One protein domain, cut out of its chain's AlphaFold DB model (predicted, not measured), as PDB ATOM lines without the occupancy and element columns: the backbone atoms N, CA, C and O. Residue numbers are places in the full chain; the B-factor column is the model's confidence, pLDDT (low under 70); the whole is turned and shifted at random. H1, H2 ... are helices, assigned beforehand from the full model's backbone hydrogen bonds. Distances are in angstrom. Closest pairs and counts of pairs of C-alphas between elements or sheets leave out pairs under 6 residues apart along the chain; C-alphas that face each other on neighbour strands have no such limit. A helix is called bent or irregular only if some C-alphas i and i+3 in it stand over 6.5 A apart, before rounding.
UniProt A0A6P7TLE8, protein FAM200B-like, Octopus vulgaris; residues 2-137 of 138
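This is residues 2 to 137 of the 138 residues of the protein "protein FAM200B-like" of Octopus vulgaris (UniProt A0A6P7TLE8). Three long helices, H3, H4 and H6, run roughly side by side as a loose bundle, their centres making a triangle and their directions alternating. H1 lies along H3 outside this bundle, short H5 packs on H3, H2 lies at the turn between H1 and H3, and residues 131 to 137 stick out past the bundle at one end. The printed part has 136 residues with seven named helices, H1 to H7 in order, and no named strand; its class is all helix. It is loose, with a radius of gyration of the C-alphas of 17.7 A, and elongated, spanning 62 by 32 by 21 A.

Start at H1, residues 2 to 18, and look across to H3, residues 30 to 54. They touch, closest at the C-alphas of Leu 5 and Phe 43, 5.9 A apart, at a shallow tilt of 25 degrees, opposite ways; H3 uses residues 36 to 47 alone. Between them in the chain, H2, residues 21 to 27, is close but not clearly touching H3, the C-alphas of Phe 27 and Gln 33 being 7.0 A apart. H3 is the hub, touching three helices. With H4, residues 59 to 81, it forms a helical hairpin at a shallow tilt of 19 degrees; they touch through residues 49 to 53 and 62 to 69 alone, closest at the C-alphas of Leu 53 and His 62, 5.9 A. Next find H5, residues 89 to 94: it touches H3, with the C-alphas of Ala 37 and Leu 91 closest at 4.8 A. H6, residues 102 to 122, touches H4 at a shallow tilt of 16 degrees, opposite ways, closest at the C-alphas of Lys 77 and Ile 109, 5.5 A; H3 and H6 are near each other. H7, residues 125 to 135, is about perpendicular to H6, at 88 degrees. In H1, H3, H4, H5 and H6 every O i to N i+4 pair is within hydrogen-bond range; H7 has 5 of 7, and H2 has 1 of 3 beside 2 of 4 O i to N i+3 pairs.

Find C-alpha 2 at (-36.163, -35.627, 15.949); from there H1 runs 23.9 A. H2 is irregular, but only just: C-alphas 22 and 25 are 6.9 A apart. From C-alpha 30 at (-11.501, -29.212, 8.125), H3 runs 36.1 A; H4 then runs 33.5 A and H6 30.4 A. H7 ends at C-alpha 135, (-52.822, -3.285, 2.296).

The C-alphas farthest apart are those of Ala 21 and Ile 136, 63.7 A. The printed part has no cut, and no link is long. Look for pLDDT under 70 at residues 2 to 28, 97 and 127 to 137; the mean of the printed part is 80.5.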
ATOM      1  N   LEU A   2     -36.996 -35.003  14.899       47.78
ATOM      2  CA  LEU A   2     -36.163 -35.627  15.949       47.78
ATOM      3  C   LEU A   2     -35.352 -36.856  15.495       47.78
ATOM      4  O   LEU A   2     -34.178 -36.963  15.828       47.78
ATOM      5  N   GLY A   3     -35.956 -37.747  14.697       53.03
ATOM      6  CA  GLY A   3     -35.264 -38.919  14.149       53.03
ATOM      7  C   GLY A   3     -34.065 -38.547  13.275       53.03
ATOM      8  O   GLY A   3     -33.003 -39.107  13.449       53.03
ATOM      9  N   LEU A   4     -34.178 -37.526  12.421       61.59
ATOM     10  CA  LEU A   4     -33.072 -37.101  11.556       61.59
ATOM     11  C   LEU A   4     -31.910 -36.482  12.351       61.59
ATOM     12  O   LEU A   4     -30.753 -36.695  12.007       61.59
ATOM     13  N   LEU A   5     -32.204 -35.752  13.434       54.91
ATOM     14  CA  LEU A   5     -31.177 -35.233  14.346       54.91
ATOM     15  C   LEU A   5     -30.475 -36.373  15.100       54.91
ATOM     16  O   LEU A   5     -29.258 -36.340  15.262       54.91
ATOM     17  N   TYR A   6     -31.236 -37.379  15.541       60.59
ATOM     18  CA  TYR A   6     -30.690 -38.580  16.168       60.59
ATOM     19  C   TYR A   6     -29.782 -39.346  15.201       60.59
ATOM     20  O   TYR A   6     -28.635 -39.607  15.542       60.59
ATOM     21  N   GLU A   7     -30.245 -39.593  13.974       67.38
ATOM     22  CA  GLU A   7     -29.474 -40.245  12.909       67.38
ATOM     23  C   GLU A   7     -28.191 -39.475  12.589       67.38
ATOM     24  O   GLU A   7     -27.135 -40.072  12.455       67.38
ATOM     25  N   LEU A   8     -28.220 -38.141  12.527       64.69
ATOM     26  CA  LEU A   8     -27.007 -37.355  12.273       64.69
ATOM     27  C   LEU A   8     -26.032 -37.363  13.445       64.69
ATOM     28  O   LEU A   8     -24.821 -37.382  13.230       64.69
ATOM     29  N   ARG A   9     -26.545 -37.372  14.678       64.62
ATOM     30  CA  ARG A   9     -25.716 -37.530  15.873       64.62
ATOM     31  C   ARG A   9     -25.100 -38.926  15.922       64.62
ATOM     32  O   ARG A   9     -23.922 -39.047  16.242       64.62
ATOM     33  N   GLU A  10     -25.858 -39.962  15.578       67.06
ATOM     34  CA  GLU A  10     -25.346 -41.326  15.464       67.06
ATOM     35  C   GLU A  10     -24.353 -41.472  14.319       67.06
ATOM     36  O   GLU A  10     -23.317 -42.083  14.523       67.06
ATOM     37  N   VAL A  11     -24.596 -40.860  13.159       66.88
ATOM     38  CA  VAL A  11     -23.644 -40.828  12.045       66.88
ATOM     39  C   VAL A  11     -22.365 -40.119  12.478       66.88
ATOM     40  O   VAL A  11     -21.293 -40.664  12.266       66.88
ATOM     41  N   ALA A  12     -22.437 -38.970  13.154       64.06
ATOM     42  CA  ALA A  12     -21.249 -38.292  13.677       64.06
ATOM     43  C   ALA A  12     -20.447 -39.186  14.646       64.06
ATOM     44  O   ALA A  12     -19.235 -39.314  14.496       64.06
ATOM     45  N   ILE A  13     -21.123 -39.857  15.587       67.62
ATOM     46  CA  ILE A  13     -20.501 -40.785  16.551       67.62
ATOM     47  C   ILE A  13     -19.932 -42.025  15.846       67.62
ATOM     48  O   ILE A  13     -18.822 -42.460  16.131       67.62
ATOM     49  N   PHE A  14     -20.676 -42.603  14.908       66.50
ATOM     50  CA  PHE A  14     -20.275 -43.772  14.133       66.50
ATOM     51  C   PHE A  14     -19.050 -43.472  13.268       66.50
ATOM     52  O   PHE A  14     -18.140 -44.297  13.182       66.50
ATOM     53  N   LEU A  15     -19.002 -42.288  12.659       61.41
ATOM     54  CA  LEU A  15     -17.865 -41.830  11.870       61.41
ATOM     55  C   LEU A  15     -16.610 -41.634  12.731       61.41
ATOM     56  O   LEU A  15     -15.528 -42.027  12.299       61.41
ATOM     57  N   ASP A  16     -16.760 -41.111  13.949       61.41
ATOM     58  CA  ASP A  16     -15.667 -40.965  14.923       61.41
ATOM     59  C   ASP A  16     -15.129 -42.335  15.393       61.41
ATOM     60  O   ASP A  16     -13.922 -42.559  15.494       61.41
ATOM     61  N   LEU A  17     -16.028 -43.308  15.585       65.12
ATOM     62  CA  LEU A  17     -15.692 -44.668  16.020       65.12
ATOM     63  C   LEU A  17     -15.074 -45.551  14.924       65.12
ATOM     64  O   LEU A  17     -14.365 -46.505  15.244       65.12
ATOM     65  N   GLN A  18     -15.362 -45.305  13.641       61.41
ATOM     66  CA  GLN A  18     -15.011 -46.254  12.579       61.41
ATOM     67  C   GLN A  18     -13.527 -46.263  12.185       61.41
ATOM     68  O   GLN A  18     -13.143 -47.265  11.592       61.41
ATOM     69  N   GLN A  19     -12.715 -45.224  12.465       55.50
ATOM     70  CA  GLN A  19     -11.256 -45.121  12.180       55.50
ATOM     71  C   GLN A  19     -10.728 -45.979  10.999       55.50
ATOM     72  O   GLN A  19      -9.666 -46.597  11.065       55.50
ATOM     73  N   LYS A  20     -11.464 -46.046   9.881       56.56
ATOM     74  CA  LYS A  20     -11.019 -46.770   8.687       56.56
ATOM     75  C   LYS A  20     -10.055 -45.857   7.954       56.56
ATOM     76  O   LYS A  20     -10.479 -44.805   7.481       56.56
ATOM     77  N   ALA A  21      -8.788 -46.262   7.871       55.97
ATOM     78  CA  ALA A  21      -7.681 -45.459   7.350       55.97
ATOM     79  C   ALA A  21      -8.002 -44.737   6.022       55.97
ATOM     80  O   ALA A  21      -7.676 -43.565   5.879       55.97
ATOM     81  N   ASP A  22      -8.744 -45.375   5.110       58.84
ATOM     82  CA  ASP A  22      -9.084 -44.806   3.794       58.84
ATOM     83  C   ASP A  22     -10.118 -43.663   3.822       58.84
ATOM     84  O   ASP A  22     -10.223 -42.880   2.874       58.84
ATOM     85  N   PHE A  23     -10.912 -43.563   4.889       56.56
ATOM     86  CA  PHE A  23     -11.917 -42.509   5.055       56.56
ATOM     87  C   PHE A  23     -11.600 -41.553   6.202       56.56
ATOM     88  O   PHE A  23     -12.147 -40.451   6.234       56.56
ATOM     89  N   HIS A  24     -10.708 -41.952   7.109       59.62
ATOM     90  CA  HIS A  24     -10.253 -41.150   8.234       59.62
ATOM     91  C   HIS A  24      -9.796 -39.760   7.774       59.62
ATOM     92  O   HIS A  24     -10.306 -38.759   8.262       59.62
ATOM     93  N   ASP A  25      -8.959 -39.684   6.738       65.06
ATOM     94  CA  ASP A  25      -8.434 -38.402   6.249       65.06
ATOM     95  C   ASP A  25      -9.511 -37.509   5.610       65.06
ATOM     96  O   ASP A  25      -9.454 -36.283   5.704       65.06
ATOM     97  N   LYS A  26     -10.545 -38.102   4.997       64.50
ATOM     98  CA  LYS A  26     -11.685 -37.344   4.452       64.50
ATOM     99  C   LYS A  26     -12.587 -36.809   5.561       64.50
ATOM    100  O   LYS A  26     -13.027 -35.663   5.476       64.50
ATOM    101  N   PHE A  27     -12.840 -37.610   6.594       64.31
ATOM    102  CA  PHE A  27     -13.666 -37.219   7.739       64.31
ATOM    103  C   PHE A  27     -12.950 -36.254   8.688       64.31
ATOM    104  O   PHE A  27     -13.607 -35.433   9.316       64.31
ATOM    105  N   GLN A  28     -11.621 -36.293   8.748       66.75
ATOM    106  CA  GLN A  28     -10.808 -35.336   9.502       66.75
ATOM    107  C   GLN A  28     -10.499 -34.054   8.719       66.75
ATOM    108  O   GLN A  28      -9.882 -33.138   9.257       66.75
ATOM    109  N   SER A  29     -10.930 -33.949   7.456       77.88
ATOM    110  CA  SER A  29     -10.755 -32.706   6.710       77.88
ATOM    111  C   SER A  29     -11.531 -31.564   7.374       77.88
ATOM    112  O   SER A  29     -12.708 -31.708   7.721       77.88
ATOM    113  N   GLU A  30     -10.890 -30.402   7.512       76.69
ATOM    114  CA  GLU A  30     -11.501 -29.212   8.125       76.69
ATOM    115  C   GLU A  30     -12.828 -28.829   7.445       76.69
ATOM    116  O   GLU A  30     -13.780 -28.409   8.105       76.69
ATOM    117  N   GLY A  31     -12.926 -29.036   6.125       81.81
ATOM    118  CA  GLY A  31     -14.142 -28.790   5.352       81.81
ATOM    119  C   GLY A  31     -15.299 -29.724   5.718       81.81
ATOM    120  O   GLY A  31     -16.438 -29.267   5.845       81.81
ATOM    121  N   PHE A  32     -15.027 -31.016   5.940       83.06
ATOM    122  CA  PHE A  32     -16.055 -31.964   6.374       83.06
ATOM    123  C   PHE A  32     -16.538 -31.647   7.791       83.06
ATOM    124  O   PHE A  32     -17.744 -31.550   8.012       83.06
ATOM    125  N   GLN A  33     -15.612 -31.419   8.726       83.69
ATOM    126  CA  GLN A  33     -15.939 -31.085  10.115       83.69
ATOM    127  C   GLN A  33     -16.772 -29.802  10.208       83.69
ATOM    128  O   GLN A  33     -17.800 -29.773  10.882       83.69
ATOM    129  N   SER A  34     -16.401 -28.769   9.448       87.75
ATOM    130  CA  SER A  34     -17.162 -27.516   9.379       87.75
ATOM    131  C   SER A  34     -18.561 -27.715   8.790       87.75
ATOM    132  O   SER A  34     -19.536 -27.150   9.289       87.75
ATOM    133  N   SER A  35     -18.682 -28.550   7.753       88.81
ATOM    134  CA  SER A  35     -19.972 -28.890   7.138       88.81
ATOM    135  C   SER A  35     -20.880 -29.638   8.110       88.81
ATOM    136  O   SER A  35     -22.048 -29.286   8.258       88.81
ATOM    137  N   LEU A  36     -20.339 -30.635   8.812       87.38
ATOM    138  CA  LEU A  36     -21.073 -31.399   9.813       87.38
ATOM    139  C   LEU A  36     -21.516 -30.506  10.977       87.38
ATOM    140  O   LEU A  36     -22.684 -30.537  11.354       87.38
ATOM    141  N   ALA A  37     -20.620 -29.667  11.495       90.00
ATOM    142  CA  ALA A  37     -20.918 -28.737  12.576       90.00
ATOM    143  C   ALA A  37     -22.063 -27.775  12.210       90.00
ATOM    144  O   ALA A  37     -23.018 -27.622  12.971       90.00
ATOM    145  N   TYR A  38     -22.027 -27.205  11.001       93.19
ATOM    146  CA  TYR A  38     -23.123 -26.389  10.474       93.19
ATOM    147  C   TYR A  38     -24.453 -27.156  10.393       93.19
ATOM    148  O   TYR A  38     -25.501 -26.620  10.762       93.19
ATOM    149  N   LEU A  39     -24.428 -28.405   9.912       90.69
ATOM    150  CA  LEU A  39     -25.631 -29.231   9.833       90.69
ATOM    151  C   LEU A  39     -26.212 -29.484  11.225       90.69
ATOM    152  O   LEU A  39     -27.413 -29.298  11.403       90.69
ATOM    153  N   VAL A  40     -25.382 -29.832  12.212       89.19
ATOM    154  CA  VAL A  40     -25.825 -30.020  13.603       89.19
ATOM    155  C   VAL A  40     -26.548 -28.770  14.115       89.19
ATOM    156  O   VAL A  40     -27.686 -28.888  14.569       89.19
ATOM    157  N   ASP A  41     -25.968 -27.574  13.948       93.44
ATOM    158  CA  ASP A  41     -26.611 -26.317  14.360       93.44
ATOM    159  C   ASP A  41     -27.987 -26.103  13.685       93.44
ATOM    160  O   ASP A  41     -28.964 -25.704  14.332       93.44
ATOM    161  N   ILE A  42     -28.100 -26.364  12.375       93.94
ATOM    162  CA  ILE A  42     -29.371 -26.221  11.644       93.94
ATOM    163  C   ILE A  42     -30.405 -27.241  12.121       93.94
ATOM    164  O   ILE A  42     -31.569 -26.884  12.324       93.94
ATOM    165  N   PHE A  43     -30.009 -28.498  12.309       87.94
ATOM    166  CA  PHE A  43     -30.931 -29.541  12.737       87.94
ATOM    167  C   PHE A  43     -31.416 -29.334  14.164       87.94
ATOM    168  O   PHE A  43     -32.604 -29.531  14.417       87.94
ATOM    169  N   GLU A  44     -30.568 -28.865  15.078       90.25
ATOM    170  CA  GLU A  44     -31.020 -28.474  16.413       90.25
ATOM    171  C   GLU A  44     -32.059 -27.355  16.356       90.25
ATOM    172  O   GLU A  44     -33.080 -27.401  17.048       90.25
ATOM    173  N   ALA A  45     -31.853 -26.366  15.489       93.56
ATOM    174  CA  ALA A  45     -32.807 -25.282  15.324       93.56
ATOM    175  C   ALA A  45     -34.144 -25.743  14.732       93.56
ATOM    176  O   ALA A  45     -35.199 -25.298  15.194       93.56
ATOM    177  N   LEU A  46     -34.111 -26.631  13.735       91.38
ATOM    178  CA  LEU A  46     -35.304 -27.257  13.161       91.38
ATOM    179  C   LEU A  46     -36.026 -28.127  14.192       91.38
ATOM    180  O   LEU A  46     -37.251 -28.105  14.276       91.38
ATOM    181  N   ASN A  47     -35.278 -28.836  15.028       87.75
ATOM    182  CA  ASN A  47     -35.841 -29.644  16.093       87.75
ATOM    183  C   ASN A  47     -36.518 -28.788  17.173       87.75
ATOM    184  O   ASN A  47     -37.641 -29.059  17.593       87.75
ATOM    185  N   ALA A  48     -35.875 -27.691  17.575       90.38
ATOM    186  CA  ALA A  48     -36.461 -26.722  18.494       90.38
ATOM    187  C   ALA A  48     -37.720 -26.059  17.909       90.38
ATOM    188  O   ALA A  48     -38.638 -25.715  18.658       90.38
ATOM    189  N   LEU A  49     -37.780 -25.865  16.587       91.06
ATOM    190  CA  LEU A  49     -38.997 -25.433  15.906       91.06
ATOM    191  C   LEU A  49     -40.091 -26.507  15.998       91.06
ATOM    192  O   LEU A  49     -41.189 -26.177  16.435       91.06
ATOM    193  N   ASP A  50     -39.792 -27.759  15.645       87.88
ATOM    194  CA  ASP A  50     -40.737 -28.890  15.691       87.88
ATOM    195  C   ASP A  50     -41.371 -29.027  17.087       87.88
ATOM    196  O   ASP A  50     -42.594 -29.015  17.226       87.88
ATOM    197  N   LEU A  51     -40.555 -28.995  18.145       87.31
ATOM    198  CA  LEU A  51     -41.027 -29.026  19.536       87.31
ATOM    199  C   LEU A  51     -41.934 -27.835  19.888       87.31
ATOM    200  O   LEU A  51     -42.963 -27.997  20.547       87.31
ATOM    201  N   LYS A  52     -41.588 -26.623  19.431       87.81
ATOM    202  CA  LYS A  52     -42.419 -25.425  19.646       87.81
ATOM    203  C   LYS A  52     -43.759 -25.505  18.928       87.81
ATOM    204  O   LYS A  52     -44.714 -24.893  19.404       87.81
ATOM    205  N   LEU A  53     -43.825 -26.193  17.792       86.44
ATOM    206  CA  LEU A  53     -45.069 -26.419  17.067       86.44
ATOM    207  C   LEU A  53     -45.897 -27.499  17.774       86.44
ATOM    208  O   LEU A  53     -47.069 -27.269  18.053       86.44
ATOM    209  N   GLN A  54     -45.294 -28.618  18.176       80.69
ATOM    210  CA  GLN A  54     -45.991 -29.693  18.896       80.69
ATOM    211  C   GLN A  54     -46.645 -29.221  20.208       80.69
ATOM    212  O   GLN A  54     -47.732 -29.679  20.549       80.69
ATOM    213  N   GLY A  55     -46.037 -28.261  20.916       73.06
ATOM    214  CA  GLY A  55     -46.595 -27.678  22.144       73.06
ATOM    215  C   GLY A  55     -47.706 -26.634  21.945       73.06
ATOM    216  O   GLY A  55     -48.156 -26.038  22.924       73.06
ATOM    217  N   LYS A  56     -48.127 -26.343  20.705       74.31
ATOM    218  CA  LYS A  56     -49.128 -25.308  20.396       74.31
ATOM    219  C   LYS A  56     -50.391 -25.927  19.810       74.31
ATOM    220  O   LYS A  56     -50.337 -26.683  18.848       74.31
ATOM    221  N   HIS A  57     -51.550 -25.528  20.326       71.31
ATOM    222  CA  HIS A  57     -52.846 -26.001  19.822       71.31
ATOM    223  C   HIS A  57     -53.510 -25.029  18.831       71.31
ATOM    224  O   HIS A  57     -54.484 -25.383  18.174       71.31
ATOM    225  N   ASN A  58     -52.983 -23.808  18.684       75.19
ATOM    226  CA  ASN A  58     -53.681 -22.720  18.000       75.19
ATOM    227  C   ASN A  58     -52.994 -22.431  16.659       75.19
ATOM    228  O   ASN A  58     -51.824 -22.058  16.622       75.19
ATOM    229  N   ILE A  59     -53.724 -22.520  15.546       73.31
ATOM    230  CA  ILE A  59     -53.159 -22.328  14.198       73.31
ATOM    231  C   ILE A  59     -52.453 -20.968  14.023       73.31
ATOM    232  O   ILE A  59     -51.412 -20.869  13.378       73.31
ATOM    233  N   HIS A  60     -52.956 -19.914  14.675       71.25
ATOM    234  CA  HIS A  60     -52.332 -18.587  14.664       71.25
ATOM    235  C   HIS A  60     -50.939 -18.587  15.308       71.25
ATOM    236  O   HIS A  60     -49.999 -18.037  14.734       71.25
ATOM    237  N   THR A  61     -50.773 -19.255  16.453       78.44
ATOM    238  CA  THR A  61     -49.474 -19.318  17.131       78.44
ATOM    239  C   THR A  61     -48.488 -20.225  16.401       78.44
ATOM    240  O   THR A  61     -47.283 -19.983  16.492       78.44
ATOM    241  N   HIS A  62     -48.959 -21.211  15.631       84.19
ATOM    242  CA  HIS A  62     -48.130 -21.965  14.679       84.19
ATOM    243  C   HIS A  62     -47.566 -21.064  13.580       84.19
ATOM    244  O   HIS A  62     -46.348 -20.994  13.409       84.19
ATOM    245  N   HIS A  63     -48.431 -20.308  12.896       86.69
ATOM    246  CA  HIS A  63     -48.018 -19.399  11.824       86.69
ATOM    247  C   HIS A  63     -47.001 -18.355  12.297       86.69
ATOM    248  O   HIS A  63     -45.998 -18.126  11.621       86.69
ATOM    249  N   ASP A  64     -47.210 -17.753  13.470       87.56
ATOM    250  CA  ASP A  64     -46.269 -16.774  14.026       87.56
ATOM    251  C   ASP A  64     -44.916 -17.407  14.384       87.56
ATOM    252  O   ASP A  64     -43.866 -16.788  14.198       87.56
ATOM    253  N   THR A  65     -44.918 -18.663  14.845       91.31
ATOM    254  CA  THR A  65     -43.686 -19.410  15.155       91.31
ATOM    255  C   THR A  65     -42.876 -19.681  13.898       91.31
ATOM    256  O   THR A  65     -41.681 -19.389  13.868       91.31
ATOM    257  N   ILE A  66     -43.527 -20.186  12.849       91.62
ATOM    258  CA  ILE A  66     -42.878 -20.453  11.563       91.62
ATOM    259  C   ILE A  66     -42.382 -19.140  10.944       91.62
ATOM    260  O   ILE A  66     -41.240 -19.070  10.495       91.62
ATOM    261  N   ARG A  67     -43.172 -18.056  11.002       91.69
ATOM    262  CA  ARG A  67     -42.744 -16.727  10.530       91.69
ATOM    263  C   ARG A  67     -41.499 -16.231  11.261       91.69
ATOM    264  O   ARG A  67     -40.564 -15.747  10.627       91.69
ATOM    265  N   THR A  68     -41.476 -16.373  12.583       93.75
ATOM    266  CA  THR A  68     -40.321 -15.998  13.406       93.75
ATOM    267  C   THR A  68     -39.089 -16.815  13.022       93.75
ATOM    268  O   THR A  68     -37.990 -16.272  12.936       93.75
ATOM    269  N   PHE A  69     -39.263 -18.108  12.740       95.25
ATOM    270  CA  PHE A  69     -38.171 -18.960  12.284       95.25
ATOM    271  C   PHE A  69     -37.636 -18.528  10.913       95.25
ATOM    272  O   PHE A  69     -36.428 -18.374  10.765       95.25
ATOM    273  N   MET A  70     -38.503 -18.226   9.942       94.94
ATOM    274  CA  MET A  70     -38.075 -17.701   8.637       94.94
ATOM    275  C   MET A  70     -37.300 -16.379   8.760       94.94
ATOM    276  O   MET A  70     -36.275 -16.211   8.104       94.94
ATOM    277  N   ALA A  71     -37.729 -15.467   9.639       95.81
ATOM    278  CA  ALA A  71     -36.983 -14.237   9.919       95.81
ATOM    279  C   ALA A  71     -35.607 -14.520  10.556       95.81
ATOM    280  O   ALA A  71     -34.633 -13.809  10.300       95.81
ATOM    281  N   LYS A  72     -35.501 -15.587  11.359       96.94
ATOM    282  CA  LYS A  72     -34.230 -16.061  11.914       96.94
ATOM    283  C   LYS A  72     -33.283 -16.548  10.809       96.94
ATOM    284  O   LYS A  72     -32.104 -16.209  10.857       96.94
ATOM    285  N   LEU A  73     -33.791 -17.268   9.804       97.25
ATOM    286  CA  LEU A  73     -33.001 -17.699   8.640       97.25
ATOM    287  C   LEU A  73     -32.416 -16.500   7.874       97.25
ATOM    288  O   LEU A  73     -31.234 -16.513   7.532       97.25
ATOM    289  N   ASP A  74     -33.204 -15.436   7.673       97.19
ATOM    290  CA  ASP A  74     -32.716 -14.196   7.048       97.19
ATOM    291  C   ASP A  74     -31.606 -13.538   7.879       97.19
ATOM    292  O   ASP A  74     -30.563 -13.156   7.347       97.19
ATOM    293  N   LEU A  75     -31.800 -13.440   9.198       97.50
ATOM    294  CA  LEU A  75     -30.794 -12.889  10.107       97.50
ATOM    295  C   LEU A  75     -29.485 -13.684  10.041       97.50
ATOM    296  O   LEU A  75     -28.401 -13.100   9.999       97.50
ATOM    297  N   TRP A  76     -29.571 -15.010  10.037       98.00
ATOM    298  CA  TRP A  76     -28.409 -15.888   9.952       98.00
ATOM    299  C   TRP A  76     -27.671 -15.744   8.632       98.00
ATOM    300  O   TRP A  76     -26.447 -15.642   8.634       98.00
ATOM    301  N   LYS A  77     -28.404 -15.639   7.523       97.19
ATOM    302  CA  LYS A  77     -27.832 -15.341   6.211       97.19
ATOM    303  C   LYS A  77     -27.053 -14.024   6.236       97.19
ATOM    304  O   LYS A  77     -25.895 -14.009   5.825       97.19
ATOM    305  N   CYS A  78     -27.637 -12.949   6.772       96.88
ATOM    306  CA  CYS A  78     -26.959 -11.654   6.906       96.88
ATOM    307  C   CYS A  78     -25.698 -11.747   7.781       96.88
ATOM    308  O   CYS A  78     -24.658 -11.184   7.446       96.88
ATOM    309  N   ARG A  79     -25.755 -12.486   8.894       95.31
ATOM    310  CA  ARG A  79     -24.591 -12.689   9.769       95.31
ATOM    311  C   ARG A  79     -23.474 -13.444   9.058       95.31
ATOM    312  O   ARG A  79     -22.338 -12.979   9.074       95.31
ATOM    313  N   ILE A  80     -23.801 -14.527   8.355       95.62
ATOM    314  CA  ILE A  80     -22.824 -15.285   7.569       95.62
ATOM    315  C   ILE A  80     -22.227 -14.415   6.471       95.62
ATOM    316  O   ILE A  80     -21.016 -14.438   6.304       95.62
ATOM    317  N   GLN A  81     -23.007 -13.572   5.786       94.12
ATOM    318  CA  GLN A  81     -22.481 -12.594   4.821       94.12
ATOM    319  C   GLN A  81     -21.422 -11.662   5.431       94.12
ATOM    320  O   GLN A  81     -20.439 -11.344   4.760       94.12
ATOM    321  N   LEU A  82     -21.561 -11.299   6.705       92.38
ATOM    322  CA  LEU A  82     -20.595 -10.493   7.457       92.38
ATOM    323  C   LEU A  82     -19.456 -11.316   8.089       92.38
ATOM    324  O   LEU A  82     -18.626 -10.760   8.798       92.38
ATOM    325  N   GLY A  83     -19.409 -12.632   7.861       90.75
ATOM    326  CA  GLY A  83     -18.439 -13.536   8.493       90.75
ATOM    327  C   GLY A  83     -18.738 -13.836   9.965       90.75
ATOM    328  O   GLY A  83     -17.924 -14.446  10.647       90.75
ATOM    329  N   ASN A  84     -19.904 -13.429  10.468       91.19
ATOM    330  CA  ASN A  84     -20.316 -13.652  11.846       91.19
ATOM    331  C   ASN A  84     -21.001 -15.020  11.990       91.19
ATOM    332  O   ASN A  84     -22.091 -15.248  11.457       91.19
ATOM    333  N   ARG A  85     -20.376 -15.906  12.768       90.62
ATOM    334  CA  ARG A  85     -20.840 -17.276  13.023       90.62
ATOM    335  C   ARG A  85     -21.574 -17.451  14.346       90.62
ATOM    336  O   ARG A  85     -22.042 -18.546  14.610       90.62
ATOM    337  N   ALA A  86     -21.787 -16.397  15.136       91.00
ATOM    338  CA  ALA A  86     -22.367 -16.473  16.487       91.00
ATOM    339  C   ALA A  86     -23.798 -17.052  16.558       91.00
ATOM    340  O   ALA A  86     -24.394 -17.150  17.627       91.00
ATOM    341  N   SER A  87     -24.399 -17.373  15.412       93.06
ATOM    342  CA  SER A  87     -25.689 -18.062  15.319       93.06
ATOM    343  C   SER A  87     -25.576 -19.586  15.277       93.06
ATOM    344  O   SER A  87     -26.605 -20.248  15.375       93.06
ATOM    345  N   PHE A  88     -24.361 -20.095  15.085       94.62
ATOM    346  CA  PHE A  88     -24.015 -21.480  14.806       94.62
ATOM    347  C   PHE A  88     -22.898 -21.877  15.778       94.62
ATOM    348  O   PHE A  88     -21.722 -21.639  15.516       94.62
ATOM    349  N   SER A  89     -23.277 -22.365  16.957       92.88
ATOM    350  CA  SER A  89     -22.355 -22.663  18.057       92.88
ATOM    351  C   SER A  89     -21.376 -23.783  17.727       92.88
ATOM    352  O   SER A  89     -20.194 -23.677  18.067       92.88
ATOM    353  N   TYR A  90     -21.841 -24.838  17.054       90.88
ATOM    354  CA  TYR A  90     -20.980 -25.949  16.658       90.88
ATOM    355  C   TYR A  90     -20.025 -25.505  15.557       90.88
ATOM    356  O   TYR A  90     -18.828 -25.767  15.643       90.88
ATOM    357  N   LEU A  91     -20.523 -24.774  14.558       91.81
ATOM    358  CA  LEU A  91     -19.698 -24.232  13.482       91.81
ATOM    359  C   LEU A  91     -18.643 -23.240  13.990       91.81
ATOM    360  O   LEU A  91     -17.503 -23.268  13.531       91.81
ATOM    361  N   ASP A  92     -19.007 -22.353  14.917       91.69
ATOM    362  CA  ASP A  92     -18.061 -21.395  15.494       91.69
ATOM    363  C   ASP A  92     -16.960 -22.108  16.292       91.69
ATOM    364  O   ASP A  92     -15.785 -21.769  16.158       91.69
ATOM    365  N   SER A  93     -17.327 -23.169  17.020       89.19
ATOM    366  CA  SER A  93     -16.382 -24.031  17.742       89.19
ATOM    367  C   SER A  93     -15.505 -24.880  16.811       89.19
ATOM    368  O   SER A  93     -14.347 -25.135  17.123       89.19
ATOM    369  N   ALA A  94     -16.014 -25.307  15.654       86.38
ATOM    370  CA  ALA A  94     -15.232 -26.055  14.666       86.38
ATOM    371  C   ALA A  94     -14.175 -25.180  13.963       86.38
ATOM    372  O   ALA A  94     -13.193 -25.694  13.438       86.38
ATOM    373  N   LEU A  95     -14.353 -23.854  13.973       84.25
ATOM    374  CA  LEU A  95     -13.515 -22.895  13.252       84.25
ATOM    375  C   LEU A  95     -12.856 -21.861  14.186       84.25
ATOM    376  O   LEU A  95     -12.684 -20.700  13.804       84.25
ATOM    377  N   ILE A  96     -12.465 -22.259  15.403       72.62
ATOM    378  CA  ILE A  96     -11.877 -21.362  16.425       72.62
ATOM    379  C   ILE A  96     -10.676 -20.561  15.885       72.62
ATOM    380  O   ILE A  96     -10.490 -19.403  16.258       72.62
ATOM    381  N   HIS A  97      -9.887 -21.142  14.977       68.81
ATOM    382  CA  HIS A  97      -8.681 -20.519  14.414       68.81
ATOM    383  C   HIS A  97      -8.788 -20.144  12.926       68.81
ATOM    384  O   HIS A  97      -7.850 -19.570  12.376       68.81
ATOM    385  N   GLY A  98      -9.914 -20.445  12.272       73.56
ATOM    386  CA  GLY A  98     -10.103 -20.264  10.830       73.56
ATOM    387  C   GLY A  98     -11.263 -19.330  10.506       73.56
ATOM    388  O   GLY A  98     -12.197 -19.195  11.289       73.56
ATOM    389  N   ASN A  99     -11.236 -18.697   9.335       77.19
ATOM    390  CA  ASN A  99     -12.411 -18.021   8.782       77.19
ATOM    391  C   ASN A  99     -13.226 -18.992   7.925       77.19
ATOM    392  O   ASN A  99     -12.698 -19.979   7.420       77.19
ATOM    393  N   LEU A 100     -14.509 -18.683   7.722       81.25
ATOM    394  CA  LEU A 100     -15.289 -19.369   6.695       81.25
ATOM    395  C   LEU A 100     -14.652 -19.111   5.330       81.25
ATOM    396  O   LEU A 100     -14.554 -17.957   4.901       81.25
ATOM    397  N   ASP A 101     -14.268 -20.185   4.651       86.69
ATOM    398  CA  ASP A 101     -13.915 -20.135   3.239       86.69
ATOM    399  C   ASP A 101     -15.078 -19.518   2.432       86.69
ATOM    400  O   ASP A 101     -16.260 -19.678   2.758       86.69
ATOM    401  N   SER A 102     -14.742 -18.760   1.385       89.94
ATOM    402  CA  SER A 102     -15.718 -18.067   0.539       89.94
ATOM    403  C   SER A 102     -16.738 -19.003  -0.112       89.94
ATOM    404  O   SER A 102     -17.902 -18.627  -0.261       89.94
ATOM    405  N   GLU A 103     -16.314 -20.209  -0.482       91.12
ATOM    406  CA  GLU A 103     -17.162 -21.206  -1.119       91.12
ATOM    407  C   GLU A 103     -18.132 -21.816  -0.104       91.12
ATOM    408  O   GLU A 103     -19.342 -21.817  -0.325       91.12
ATOM    409  N   PHE A 104     -17.653 -22.218   1.069       90.50
ATOM    410  CA  PHE A 104     -18.498 -22.734   2.138       90.50
ATOM    411  C   PHE A 104     -19.474 -21.672   2.666       90.50
ATOM    412  O   PHE A 104     -20.658 -21.943   2.877       90.50
ATOM    413  N   LYS A 105     -19.040 -20.411   2.761       93.88
ATOM    414  CA  LYS A 105     -19.920 -19.267   3.047       93.88
ATOM    415  C   LYS A 105     -21.058 -19.158   2.027       93.88
ATOM    416  O   LYS A 105     -22.210 -18.943   2.413       93.88
ATOM    417  N   ARG A 106     -20.756 -19.312   0.731       94.81
ATOM    418  CA  ARG A 106     -21.753 -19.321  -0.351       94.81
ATOM    419  C   ARG A 106     -22.718 -20.495  -0.189       94.81
ATOM    420  O   ARG A 106     -23.922 -20.284  -0.293       94.81
ATOM    421  N   GLN A 107     -22.216 -21.689   0.124       94.19
ATOM    422  CA  GLN A 107     -23.039 -22.881   0.353       94.19
ATOM    423  C   GLN A 107     -24.017 -22.693   1.519       94.19
ATOM    424  O   GLN A 107     -25.207 -22.956   1.353       94.19
ATOM    425  N   ILE A 108     -23.560 -22.151   2.654       95.19
ATOM    426  CA  ILE A 108     -24.429 -21.838   3.801       95.19
ATOM    427  C   ILE A 108     -25.521 -20.836   3.402       95.19
ATOM    428  O   ILE A 108     -26.694 -21.024   3.725       95.19
ATOM    429  N   ILE A 109     -25.159 -19.767   2.686       96.75
ATOM    430  CA  ILE A 109     -26.116 -18.742   2.241       96.75
ATOM    431  C   ILE A 109     -27.172 -19.330   1.296       96.75
ATOM    432  O   ILE A 109     -28.357 -19.002   1.433       96.75
ATOM    433  N   THR A 110     -26.755 -20.176   0.352       96.69
ATOM    434  CA  THR A 110     -27.656 -20.885  -0.565       96.69
ATOM    435  C   THR A 110     -28.597 -21.788   0.220       96.69
ATOM    436  O   THR A 110     -29.807 -21.606   0.140       96.69
ATOM    437  N   HIS A 111     -28.064 -22.647   1.090       96.81
ATOM    438  CA  HIS A 111     -28.871 -23.571   1.884       96.81
ATOM    439  C   HIS A 111     -29.904 -22.855   2.770       96.81
ATOM    440  O   HIS A 111     -31.067 -23.246   2.799       96.81
ATOM    441  N   LEU A 112     -29.531 -21.761   3.446       97.31
ATOM    442  CA  LEU A 112     -30.479 -20.958   4.233       97.31
ATOM    443  C   LEU A 112     -31.588 -20.335   3.369       97.31
ATOM    444  O   LEU A 112     -32.727 -20.197   3.823       97.31
ATOM    445  N   THR A 113     -31.257 -19.942   2.137       96.75
ATOM    446  CA  THR A 113     -32.218 -19.375   1.179       96.75
ATOM    447  C   THR A 113     -33.191 -20.446   0.687       96.75
ATOM    448  O   THR A 113     -34.403 -20.216   0.680       96.75
ATOM    449  N   ASP A 114     -32.678 -21.624   0.348       93.81
ATOM    450  CA  ASP A 114     -33.475 -22.758  -0.116       93.81
ATOM    451  C   ASP A 114     -34.388 -23.266   1.001       93.81
ATOM    452  O   ASP A 114     -35.593 -23.404   0.804       93.81
ATOM    453  N   LEU A 115     -33.858 -23.412   2.219       93.62
ATOM    454  CA  LEU A 115     -34.634 -23.811   3.392       93.62
ATOM    455  C   LEU A 115     -35.807 -22.860   3.646       93.62
ATOM    456  O   LEU A 115     -36.931 -23.298   3.885       93.62
ATOM    457  N   LYS A 116     -35.581 -21.545   3.566       93.88
ATOM    458  CA  LYS A 116     -36.665 -20.564   3.701       93.88
ATOM    459  C   LYS A 116     -37.694 -20.695   2.574       93.88
ATOM    460  O   LYS A 116     -38.891 -20.607   2.840       93.88
ATOM    461  N   THR A 117     -37.243 -20.904   1.340       91.12
ATOM    462  CA  THR A 117     -38.125 -21.114   0.181       91.12
ATOM    463  C   THR A 117     -39.014 -22.339   0.388       91.12
ATOM    464  O   THR A 117     -40.216 -22.281   0.128       91.12
ATOM    465  N   GLU A 118     -38.466 -23.407   0.963       91.00
ATOM    466  CA  GLU A 118     -39.217 -24.601   1.343       91.00
ATOM    467  C   GLU A 118     -40.274 -24.320   2.421       91.00
ATOM    468  O   GLU A 118     -41.414 -24.770   2.289       91.00
ATOM    469  N   PHE A 119     -39.968 -23.500   3.435       89.62
ATOM    470  CA  PHE A 119     -40.978 -23.056   4.407       89.62
ATOM    471  C   PHE A 119     -42.114 -22.259   3.754       89.62
ATOM    472  O   PHE A 119     -43.276 -22.476   4.093       89.62
ATOM    473  N   ILE A 120     -41.807 -21.360   2.814       89.56
ATOM    474  CA  ILE A 120     -42.826 -20.583   2.088       89.56
ATOM    475  C   ILE A 120     -43.712 -21.519   1.260       89.56
ATOM    476  O   ILE A 120     -44.937 -21.416   1.312       89.56
ATOM    477  N   ARG A 121     -43.099 -22.471   0.547       86.56
ATOM    478  CA  ARG A 121     -43.802 -23.462  -0.273       86.56
ATOM    479  C   ARG A 121     -44.728 -24.351   0.557       86.56
ATOM    480  O   ARG A 121     -45.847 -24.621   0.134       86.56
ATOM    481  N   TYR A 122     -44.268 -24.808   1.720       85.38
ATOM    482  CA  TYR A 122     -45.028 -25.716   2.581       85.38
ATOM    483  C   TYR A 122     -46.110 -24.995   3.403       85.38
ATOM    484  O   TYR A 122     -47.132 -25.590   3.743       85.38
ATOM    485  N   PHE A 123     -45.924 -23.703   3.704       84.50
ATOM    486  CA  PHE A 123     -46.855 -22.902   4.507       84.50
ATOM    487  C   PHE A 123     -47.310 -21.609   3.794       84.50
ATOM    488  O   PHE A 123     -47.100 -20.509   4.322       84.50
ATOM    489  N   PRO A 124     -47.999 -21.703   2.639       78.44
ATOM    490  CA  PRO A 124     -48.323 -20.545   1.793       78.44
ATOM    491  C   PRO A 124     -49.196 -19.491   2.498       78.44
ATOM    492  O   PRO A 124     -48.967 -18.289   2.366       78.44
ATOM    493  N   ALA A 125     -50.126 -19.924   3.359       73.88
ATOM    494  CA  ALA A 125     -51.019 -19.038   4.117       73.88
ATOM    495  C   ALA A 125     -50.295 -18.085   5.099       73.88
ATOM    496  O   ALA A 125     -50.892 -17.131   5.609       73.88
ATOM    497  N   ILE A 126     -49.012 -18.329   5.408       72.38
ATOM    498  CA  ILE A 126     -48.205 -17.426   6.248       72.38
ATOM    499  C   ILE A 126     -47.837 -16.149   5.494       72.38
ATOM    500  O   ILE A 126     -47.789 -15.083   6.117       72.38
ATOM    501  N   ASP A 127     -47.582 -16.262   4.190       64.00
ATOM    502  CA  ASP A 127     -47.139 -15.149   3.351       64.00
ATOM    503  C   ASP A 127     -48.329 -14.311   2.856       64.00
ATOM    504  O   ASP A 127     -48.271 -13.085   2.869       64.00
ATOM    505  N   GLU A 128     -49.480 -14.936   2.587       60.50
ATOM    506  CA  GLU A 128     -50.724 -14.221   2.241       60.50
ATOM    507  C   GLU A 128     -51.139 -13.204   3.316       60.50
ATOM    508  O   GLU A 128     -51.509 -12.068   3.009       60.50
ATOM    509  N   LYS A 129     -51.014 -13.564   4.603       57.94
ATOM    510  CA  LYS A 129     -51.266 -12.618   5.702       57.94
ATOM    511  C   LYS A 129     -50.253 -11.475   5.719       57.94
ATOM    512  O   LYS A 129     -50.613 -10.370   6.101       57.94
ATOM    513  N   ARG A 130     -49.002 -11.683   5.307       57.16
ATOM    514  CA  ARG A 130     -48.019 -10.591   5.231       57.16
ATOM    515  C   ARG A 130     -48.437  -9.555   4.191       57.16
ATOM    516  O   ARG A 130     -48.357  -8.363   4.479       57.16
ATOM    517  N   GLU A 131     -48.908  -9.998   3.030       56.38
ATOM    518  CA  GLU A 131     -49.393  -9.095   1.984       56.38
ATOM    519  C   GLU A 131     -50.697  -8.407   2.404       56.38
ATOM    520  O   GLU A 131     -50.785  -7.185   2.324       56.38
ATOM    521  N   ALA A 132     -51.657  -9.132   2.989       55.62
ATOM    522  CA  ALA A 132     -52.913  -8.549   3.476       55.62
ATOM    523  C   ALA A 132     -52.704  -7.414   4.501       55.62
ATOM    524  O   ALA A 132     -53.398  -6.401   4.458       55.62
ATOM    525  N   TRP A 133     -51.719  -7.535   5.399       52.59
ATOM    526  CA  TRP A 133     -51.419  -6.493   6.390       52.59
ATOM    527  C   TRP A 133     -50.717  -5.268   5.790       52.59
ATOM    528  O   TRP A 133     -50.836  -4.178   6.348       52.59
ATOM    529  N   LYS A 134     -50.019  -5.409   4.654       55.81
ATOM    530  CA  LYS A 134     -49.467  -4.257   3.920       55.81
ATOM    531  C   LYS A 134     -50.572  -3.401   3.301       55.81
ATOM    532  O   LYS A 134     -50.424  -2.187   3.265       55.81
ATOM    533  N   PHE A 135     -51.684  -4.008   2.880       52.44
ATOM    534  CA  PHE A 135     -52.822  -3.285   2.296       52.44
ATOM    535  C   PHE A 135     -53.683  -2.537   3.322       52.44
ATOM    536  O   PHE A 135     -54.355  -1.584   2.954       52.44
ATOM    537  N   ILE A 136     -53.648  -2.921   4.602       58.12
ATOM    538  CA  ILE A 136     -54.418  -2.253   5.674       58.12
ATOM    539  C   ILE A 136     -53.685  -1.007   6.213       58.12
ATOM    540  O   ILE A 136     -54.264  -0.204   6.939       58.12
ATOM    541  N   ARG A 137     -52.399  -0.831   5.877       51.66
ATOM    542  CA  ARG A 137     -51.556   0.269   6.374       51.66
ATOM    543  C   ARG A 137     -51.315   1.388   5.342       51.66
ATOM    544  O   ARG A 137     -50.443   2.217   5.584       51.66
TER     545      ARG A 137